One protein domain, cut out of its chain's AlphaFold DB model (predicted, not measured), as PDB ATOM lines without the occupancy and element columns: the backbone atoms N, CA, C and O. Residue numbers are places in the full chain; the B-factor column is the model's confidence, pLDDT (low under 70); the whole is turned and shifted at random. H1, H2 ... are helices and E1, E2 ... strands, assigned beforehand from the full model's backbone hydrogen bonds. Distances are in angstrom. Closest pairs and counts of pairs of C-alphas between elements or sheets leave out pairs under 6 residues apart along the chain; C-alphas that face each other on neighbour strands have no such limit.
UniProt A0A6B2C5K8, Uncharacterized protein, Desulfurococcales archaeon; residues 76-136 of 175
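Overview. This is residues 76 to 136 of the 175 residues of an uncharacterized protein of Desulfurococcales archaeon (UniProt A0A6B2C5K8). A narrow sheet of two long parallel strands, E1 and E2, with the short E3 at the edge beyond E2, has the long helix H2 over one face, running along the strands and mostly over E1. The shorter helix H1 sits off the sheet and packs on H2 near that helix's last residues, while the link 115 to 123 lies at one end of the long axis. The printed part has 61 residues, with two named helices and three named strands in the order H1, E1, H2, E2, E3. The sheet is mixed, in the order E1, E2, E3, and the class is mixed, helices and strands. The whole is compact, with a radius of gyration of the C-alphas of 12.1 A, but elongated, with spans of 36 by 19 by 17 A.

Along the chain. E1, residues 88 to 95, is 22.2 A from first to last C-alpha and begins with C-alpha 88 at (47.527, -165.104, 15.327). E2, residues 124 to 131, measures 22.1 A. E3, residues 134 to 136, measures 6.2 A and ends with C-alpha 136 at (62.386, -170.112, 13.073). H2, residues 100 to 114, is 21.9 A long. H1, residues 76 to 85, is 14.3 A long and begins with C-alpha 76 at (57.771, -164.730, 3.885).

Arrangement. E1 and E2 are parallel, with 19 degrees between their directions; N 91 and O 126 are 2.7 A apart, within hydrogen-bond range, and so are N 128 and O 91, at 2.8 A. E2 and E3 are an antiparallel hairpin, at 171 degrees, with N 131 and O 134 at 2.8 A. E1 and E3 are the edge strands and are apart. H2 is on the sheet at a height of 9.3 A, two layers in which a helix is on one face of a sheet. It lies over E1 and, only just, over E2, on which 3 of its C-alphas fall, and it runs along the strands, at 8 degrees to E1 on the local plane. The closest C-alphas of H2 and E1 are those of Cys 101 and Cys 92, 5.6 A apart. E1, H2 and E2 form a strand-helix-strand unit, two parallel neighbour strands with a helix between, whose crossover is left-handed. H1 touches H2, with residues 111 to 112 of H2 alone; the closest C-alphas are those of Leu 82 and Asn 112, 7.2 A apart. They run the same way at a shallow tilt of 32 degrees. H1 is not on the sheet, but only just, with 4 pairs of C-alphas within 10 A, and it is apart from E2 and E3. In H1 and H2 every O i to N i+4 pair is within hydrogen-bond range.

Size, cuts and confidence. The two C-alphas farthest apart are those of Gly 96 and Ser 120, 36.0 A. The printed part has no cut and no long link; the link from H2 to E2, 9 residues, is short, and the others are tight. The mean pLDDT of the printed part is 77.5, and it is under 70 at residue 86 and residues 114 to 122.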
ATOM      1  N   LEU A  76      58.715-165.002   4.969       75.88
ATOM      2  CA  LEU A  76      57.771-164.730   3.885       75.88
ATOM      3  C   LEU A  76      56.578-165.681   3.963       75.88
ATOM      4  O   LEU A  76      55.440-165.249   3.756       75.88
ATOM      5  N   PHE A  77      56.827-166.941   4.328       76.25
ATOM      6  CA  PHE A  77      55.769-167.903   4.603       76.25
ATOM      7  C   PHE A  77      54.784-167.358   5.642       76.25
ATOM      8  O   PHE A  77      53.583-167.318   5.381       76.25
ATOM      9  N   ILE A  78      55.272-166.894   6.797       76.88
ATOM     10  CA  ILE A  78      54.396-166.421   7.876       76.88
ATOM     11  C   ILE A  78      53.565-165.234   7.421       76.88
ATOM     12  O   ILE A  78      52.364-165.185   7.679       76.88
ATOM     13  N   LYS A  79      54.173-164.301   6.688       77.38
ATOM     14  CA  LYS A  79      53.450-163.153   6.136       77.38
ATOM     15  C   LYS A  79      52.328-163.605   5.201       77.38
ATOM     16  O   LYS A  79      51.208-163.124   5.336       77.38
ATOM     17  N   ARG A  80      52.597-164.558   4.300       76.62
ATOM     18  CA  ARG A  80      51.578-165.139   3.410       76.62
ATOM     19  C   ARG A  80      50.486-165.848   4.208       76.62
ATOM     20  O   ARG A  80      49.313-165.550   4.009       76.62
ATOM     21  N   TRP A  81      50.852-166.723   5.142       77.38
ATOM     22  CA  TRP A  81      49.902-167.467   5.971       77.38
ATOM     23  C   TRP A  81      48.939-166.516   6.699       77.38
ATOM     24  O   TRP A  81      47.724-166.705   6.631       77.38
ATOM     25  N   LEU A  82      49.455-165.439   7.303       75.88
ATOM     26  CA  LEU A  82      48.650-164.436   8.014       75.88
ATOM     27  C   LEU A  82      47.676-163.689   7.106       75.88
ATOM     28  O   LEU A  82      46.532-163.452   7.494       75.88
ATOM     29  N   LEU A  83      48.099-163.352   5.886       71.44
ATOM     30  CA  LEU A  83      47.234-162.693   4.905       71.44
ATOM     31  C   LEU A  83      46.044-163.576   4.499       71.44
ATOM     32  O   LEU A  83      44.948-163.054   4.303       71.44
ATOM     33  N   TYR A  84      46.243-164.894   4.396       70.25
ATOM     34  CA  TYR A  84      45.198-165.832   3.971       70.25
ATOM     35  C   TYR A  84      44.310-166.343   5.110       70.25
ATOM     36  O   TYR A  84      43.131-166.612   4.890       70.25
ATOM     37  N   ARG A  85      44.866-166.537   6.312       71.12
ATOM     38  CA  ARG A  85      44.195-167.254   7.412       71.12
ATOM     39  C   ARG A  85      43.800-166.363   8.587       71.12
ATOM     40  O   ARG A  85      42.975-166.779   9.398       71.12
ATOM     41  N   GLY A  86      44.311-165.134   8.646       69.62
ATOM     42  CA  GLY A  86      43.900-164.136   9.626       69.62
ATOM     43  C   GLY A  86      44.764-164.105  10.887       69.62
ATOM     44  O   GLY A  86      45.968-164.351  10.855       69.62
ATOM     45  N   TYR A  87      44.138-163.725  11.998       76.69
ATOM     46  CA  TYR A  87      44.819-163.346  13.235       76.69
ATOM     47  C   TYR A  87      45.544-164.507  13.940       76.69
ATOM     48  O   TYR A  87      44.959-165.563  14.197       76.69
ATOM     49  N   VAL A  88      46.777-164.248  14.386       79.38
ATOM     50  CA  VAL A  88      47.527-165.104  15.327       79.38
ATOM     51  C   VAL A  88      47.931-164.333  16.575       79.38
ATOM     52  O   VAL A  88      48.109-163.113  16.544       79.38
ATOM     53  N   ARG A  89      48.171-165.059  17.668       83.19
ATOM     54  CA  ARG A  89      48.863-164.538  18.852       83.19
ATOM     55  C   ARG A  89      50.360-164.801  18.713       83.19
ATOM     56  O   ARG A  89      50.776-165.950  18.874       83.19
ATOM     57  N   PRO A  90      51.177-163.782  18.406       84.88
ATOM     58  CA  PRO A  90      52.604-163.986  18.280       84.88
ATOM     59  C   PRO A  90      53.253-164.131  19.664       84.88
ATOM     60  O   PRO A  90      52.948-163.394  20.602       84.88
ATOM     61  N   ARG A  91      54.165-165.090  19.783       87.12
ATOM     62  CA  ARG A  91      55.047-165.329  20.924       87.12
ATOM     63  C   ARG A  91      56.459-165.431  20.389       87.12
ATOM     64  O   ARG A  91      56.711-166.229  19.495       87.12
ATOM     65  N   CYS A  92      57.369-164.630  20.918       88.31
ATOM     66  CA  CYS A  92      58.739-164.594  20.436       88.31
ATOM     67  C   CYS A  92      59.706-164.886  21.579       88.31
ATOM     68  O   CYS A  92      59.556-164.330  22.668       88.31
ATOM     69  N   THR A  93      60.676-165.762  21.326       88.38
ATOM     70  CA  THR A  93      61.711-166.131  22.290       88.38
ATOM     71  C   THR A  93      63.087-165.895  21.688       88.38
ATOM     72  O   THR A  93      63.386-166.381  20.597       88.38
ATOM     73  N   GLU A  94      63.943-165.183  22.420       86.88
ATOM     74  CA  GLU A  94      65.326-164.908  22.025       86.88
ATOM     75  C   GLU A  94      66.301-165.802  22.775       86.88
ATOM     76  O   GLU A  94      66.203-165.975  23.992       86.88
ATOM     77  N   ARG A  95      67.288-166.336  22.058       84.19
ATOM     78  CA  ARG A  95      68.382-167.119  22.626       84.19
ATOM     79  C   ARG A  95      69.706-166.717  21.995       84.19
ATOM     80  O   ARG A  95      69.904-166.840  20.790       84.19
ATOM     81  N   GLY A  96      70.608-166.216  22.837       78.38
ATOM     82  CA  GLY A  96      71.916-165.707  22.410       78.38
ATOM     83  C   GLY A  96      71.874-164.369  21.666       78.38
ATOM     84  O   GLY A  96      72.908-163.924  21.185       78.38
ATOM     85  N   VAL A  97      70.710-163.715  21.592       82.88
ATOM     86  CA  VAL A  97      70.508-162.375  21.014       82.88
ATOM     87  C   VAL A  97      69.571-161.555  21.899       82.88
ATOM     88  O   VAL A  97      68.958-162.108  22.815       82.88
ATOM     89  N   ARG A  98      69.481-160.243  21.649       83.00
ATOM     90  CA  ARG A  98      68.567-159.329  22.350       83.00
ATOM     91  C   ARG A  98      67.962-158.301  21.394       83.00
ATOM     92  O   ARG A  98      68.687-157.740  20.577       83.00
ATOM     93  N   GLY A  99      66.671-158.009  21.545       83.94
ATOM     94  CA  GLY A  99      65.981-156.897  20.867       83.94
ATOM     95  C   GLY A  99      65.520-157.166  19.427       83.94
ATOM     96  O   GLY A  99      65.000-156.275  18.765       83.94
ATOM     97  N   VAL A 100      65.670-158.392  18.935       86.94
ATOM     98  CA  VAL A 100      65.135-158.872  17.656       86.94
ATOM     99  C   VAL A 100      63.631-159.143  17.760       86.94
ATOM    100  O   VAL A 100      62.872-158.814  16.848       86.94
ATOM    101  N   CYS A 101      63.178-159.716  18.875       88.75
ATOM    102  CA  CYS A 101      61.780-160.072  19.083       88.75
ATOM    103  C   CYS A 101      60.856-158.857  19.091       88.75
ATOM    104  O   CYS A 101      59.775-158.949  18.521       88.75
ATOM    105  N   SER A 102      61.257-157.719  19.665       86.12
ATOM    106  CA  SER A 102      60.442-156.493  19.625       86.12
ATOM    107  C   SER A 102      60.160-156.064  18.185       86.12
ATOM    108  O   SER A 102      59.005-155.897  17.807       86.12
ATOM    109  N   SER A 103      61.197-156.019  17.345       86.38
ATOM    110  CA  SER A 103      61.066-155.684  15.924       86.38
ATOM    111  C   SER A 103      60.145-156.654  15.167       86.38
ATOM    112  O   SER A 103      59.298-156.223  14.380       86.38
ATOM    113  N   ILE A 104      60.268-157.962  15.425       86.44
ATOM    114  CA  ILE A 104      59.412-158.976  14.789       86.44
ATOM    115  C   ILE A 104      57.958-158.831  15.249       86.44
ATOM    116  O   ILE A 104      57.049-158.830  14.418       86.44
ATOM    117  N   LEU A 105      57.724-158.694  16.556       85.38
ATOM    118  CA  LEU A 105      56.381-158.560  17.122       85.38
ATOM    119  C   LEU A 105      55.679-157.293  16.617       85.38
ATOM    120  O   LEU A 105      54.497-157.358  16.282       85.38
ATOM    121  N   ASP A 106      56.403-156.182  16.466       85.81
ATOM    122  CA  ASP A 106      55.869-154.947  15.885       85.81
ATOM    123  C   ASP A 106      55.454-155.135  14.419       85.81
ATOM    124  O   ASP A 106      54.390-154.671  13.998       85.81
ATOM    125  N   SER A 107      56.265-155.847  13.627       84.00
ATOM    126  CA  SER A 107      55.932-156.166  12.233       84.00
ATOM    127  C   SER A 107      54.689-157.056  12.134       84.00
ATOM    128  O   SER A 107      53.767-156.756  11.372       84.00
ATOM    129  N   LEU A 108      54.621-158.110  12.953       81.69
ATOM    130  CA  LEU A 108      53.480-159.026  12.999       81.69
ATOM    131  C   LEU A 108      52.206-158.335  13.492       81.69
ATOM    132  O   LEU A 108      51.131-158.611  12.970       81.69
ATOM    133  N   SER A 109      52.314-157.404  14.443       79.69
ATOM    134  CA  SER A 109      51.188-156.598  14.928       79.69
ATOM    135  C   SER A 109      50.560-155.765  13.804       79.69
ATOM    136  O   SER A 109      49.340-155.779  13.626       79.69
ATOM    137  N   LYS A 110      51.388-155.127  12.962       81.50
ATOM    138  CA  LYS A 110      50.915-154.378  11.784       81.50
ATOM    139  C   LYS A 110      50.174-155.282  10.796       81.50
ATOM    140  O   LYS A 110      49.086-154.928  10.348       81.50
ATOM    141  N   ILE A 111      50.714-156.466  10.503       77.81
ATOM    142  CA  ILE A 111      50.067-157.440   9.607       77.81
ATOM    143  C   ILE A 111      48.747-157.938  10.207       77.81
ATOM    144  O   ILE A 111      47.731-157.938   9.517       77.81
ATOM    145  N   ASN A 112      48.737-158.283  11.496       75.75
ATOM    146  CA  ASN A 112      47.532-158.692  12.220       75.75
ATOM    147  C   ASN A 112      46.437-157.619  12.154       75.75
ATOM    148  O   ASN A 112      45.271-157.956  11.982       75.75
ATOM    149  N   SER A 113      46.801-156.338  12.262       73.31
ATOM    150  CA  SER A 113      45.846-155.226  12.170       73.31
ATOM    151  C   SER A 113      45.299-155.000  10.754       73.31
ATOM    152  O   SER A 113      44.190-154.498  10.596       73.31
ATOM    153  N   ALA A 114      46.056-155.395   9.724       69.44
ATOM    154  CA  ALA A 114      45.663-155.291   8.320       69.44
ATOM    155  C   ALA A 114      44.895-156.525   7.809       69.44
ATOM    156  O   ALA A 114      44.263-156.467   6.750       69.44
ATOM    157  N   ALA A 115      44.953-157.650   8.528       63.94
ATOM    158  CA  ALA A 115      44.291-158.887   8.138       63.94
ATOM    159  C   ALA A 115      42.762-158.716   8.173       63.94
ATOM    160  O   ALA A 115      42.154-158.508   9.220       63.94
ATOM    161  N   ARG A 116      42.126-158.824   6.999       54.50
ATOM    162  CA  ARG A 116      40.686-158.574   6.794       54.50
ATOM    163  C   ARG A 116      39.755-159.624   7.413       54.50
ATOM    164  O   ARG A 116      38.555-159.381   7.503       54.50
ATOM    165  N   PHE A 117      40.277-160.773   7.842       54.84
ATOM    166  CA  PHE A 117      39.482-161.871   8.390       54.84
ATOM    167  C   PHE A 117      39.659-161.975   9.908       54.84
ATOM    168  O   PHE A 117      40.595-162.598  10.410       54.84
ATOM    169  N   VAL A 118      38.718-161.380  10.644       51.66
ATOM    170  CA  VAL A 118      38.542-161.590  12.086       51.66
ATOM    171  C   VAL A 118      37.841-162.938  12.280       51.66
ATOM    172  O   VAL A 118      36.650-162.999  12.579       51.66
ATOM    173  N   TYR A 119      38.549-164.049  12.053       43.41
ATOM    174  CA  TYR A 119      38.022-165.348  12.465       43.41
ATOM    175  C   TYR A 119      38.013-165.435  13.991       43.41
ATOM    176  O   TYR A 119      38.992-165.164  14.689       43.41
ATOM    177  N   SER A 120      36.840-165.779  14.499       47.41
ATOM    178  CA  SER A 120      36.516-165.869  15.907       47.41
ATOM    179  C   SER A 120      37.213-167.056  16.592       47.41
ATOM    180  O   SER A 120      37.264-168.176  16.095       47.41
ATOM    181  N   ARG A 121      37.706-166.785  17.808       46.09
ATOM    182  CA  ARG A 121      37.765-167.693  18.976       46.09
ATOM    183  C   ARG A 121      38.589-168.985  18.912       46.09
ATOM    184  O   ARG A 121      38.373-169.878  19.726       46.09
ATOM    185  N   SER A 122      39.624-169.060  18.090       53.25
ATOM    186  CA  SER A 122      40.743-169.988  18.331       53.25
ATOM    187  C   SER A 122      42.030-169.372  17.813       53.25
ATOM    188  O   SER A 122      42.590-169.824  16.824       53.25
ATOM    189  N   ALA A 123      42.460-168.277  18.447       71.12
ATOM    190  CA  ALA A 123      43.687-167.596  18.064       71.12
ATOM    191  C   ALA A 123      44.860-168.580  18.167       71.12
ATOM    192  O   ALA A 123      45.255-168.970  19.269       71.12
ATOM    193  N   LEU A 124      45.355-169.017  17.011       80.31
ATOM    194  CA  LEU A 124      46.532-169.862  16.907       80.31
ATOM    195  C   LEU A 124      47.726-169.094  17.472       80.31
ATOM    196  O   LEU A 124      47.816-167.870  17.330       80.31
ATOM    197  N   ASN A 125      48.629-169.803  18.135       84.19
ATOM    198  CA  ASN A 125      49.866-169.222  18.621       84.19
ATOM    199  C   ASN A 125      50.914-169.333  17.518       84.19
ATOM    200  O   ASN A 125      51.256-170.432  17.084       84.19
ATOM    201  N   LEU A 126      51.413-168.181  17.076       86.19
ATOM    202  CA  LEU A 126      52.595-168.102  16.232       86.19
ATOM    203  C   LEU A 126      53.808-168.000  17.145       86.19
ATOM    204  O   LEU A 126      53.991-167.000  17.830       86.19
ATOM    205  N   HIS A 127      54.641-169.023  17.139       85.56
ATOM    206  CA  HIS A 127      55.904-169.044  17.849       85.56
ATOM    207  C   HIS A 127      57.022-168.609  16.917       85.56
ATOM    208  O   HIS A 127      57.161-169.125  15.811       85.56
ATOM    209  N   VAL A 128      57.820-167.663  17.391       87.88
ATOM    210  CA  VAL A 128      59.039-167.200  16.744       87.88
ATOM    211  C   VAL A 128      60.200-167.537  17.665       87.88
ATOM    212  O   VAL A 128      60.290-167.036  18.785       87.88
ATOM    213  N   GLU A 129      61.087-168.400  17.198       87.88
ATOM    214  CA  GLU A 129      62.306-168.775  17.899       87.88
ATOM    215  C   GLU A 129      63.480-168.073  17.215       87.88
ATOM    216  O   GLU A 129      63.803-168.357  16.060       87.88
ATOM    217  N   VAL A 130      64.111-167.129  17.914       87.31
ATOM    218  CA  VAL A 130      65.297-166.423  17.427       87.31
ATOM    219  C   VAL A 130      66.524-166.995  18.125       87.31
ATOM    220  O   VAL A 130      66.769-166.741  19.305       87.31
ATOM    221  N   LEU A 131      67.290-167.775  17.377       84.81
ATOM    222  CA  LEU A 131      68.606-168.286  17.735       84.81
ATOM    223  C   LEU A 131      69.646-167.426  17.006       84.81
ATOM    224  O   LEU A 131      69.370-166.980  15.900       84.81
ATOM    225  N   GLY A 132      70.835-167.200  17.571       81.25
ATOM    226  CA  GLY A 132      71.851-166.273  17.026       81.25
ATOM    227  C   GLY A 132      72.002-166.196  15.496       81.25
ATOM    228  O   GLY A 132      72.152-165.104  14.957       81.25
ATOM    229  N   PHE A 133      71.904-167.329  14.800       82.31
ATOM    230  CA  PHE A 133      72.018-167.437  13.341       82.31
ATOM    231  C   PHE A 133      70.712-167.824  12.617       82.31
ATOM    232  O   PHE A 133      70.697-167.894  11.390       82.31
ATOM    233  N   LEU A 134      69.627-168.116  13.339       84.75
ATOM    234  CA  LEU A 134      68.388-168.665  12.787       84.75
ATOM    235  C   LEU A 134      67.159-167.979  13.384       84.75
ATOM    236  O   LEU A 134      66.987-167.925  14.598       84.75
ATOM    237  N   LYS A 135      66.240-167.554  12.520       87.00
ATOM    238  CA  LYS A 135      64.866-167.223  12.905       87.00
ATOM    239  C   LYS A 135      63.967-168.349  12.426       87.00
ATOM    240  O   LYS A 135      63.893-168.598  11.229       87.00
ATOM    241  N   GLY A 136      63.336-169.048  13.357       87.12
ATOM    242  CA  GLY A 136      62.386-170.112  13.073       87.12
ATOM    243  C   GLY A 136      60.975-169.691  13.446       87.12
ATOM    244  O   GLY A 136      60.766-169.066  14.484       87.12
TER     245      GLY A 136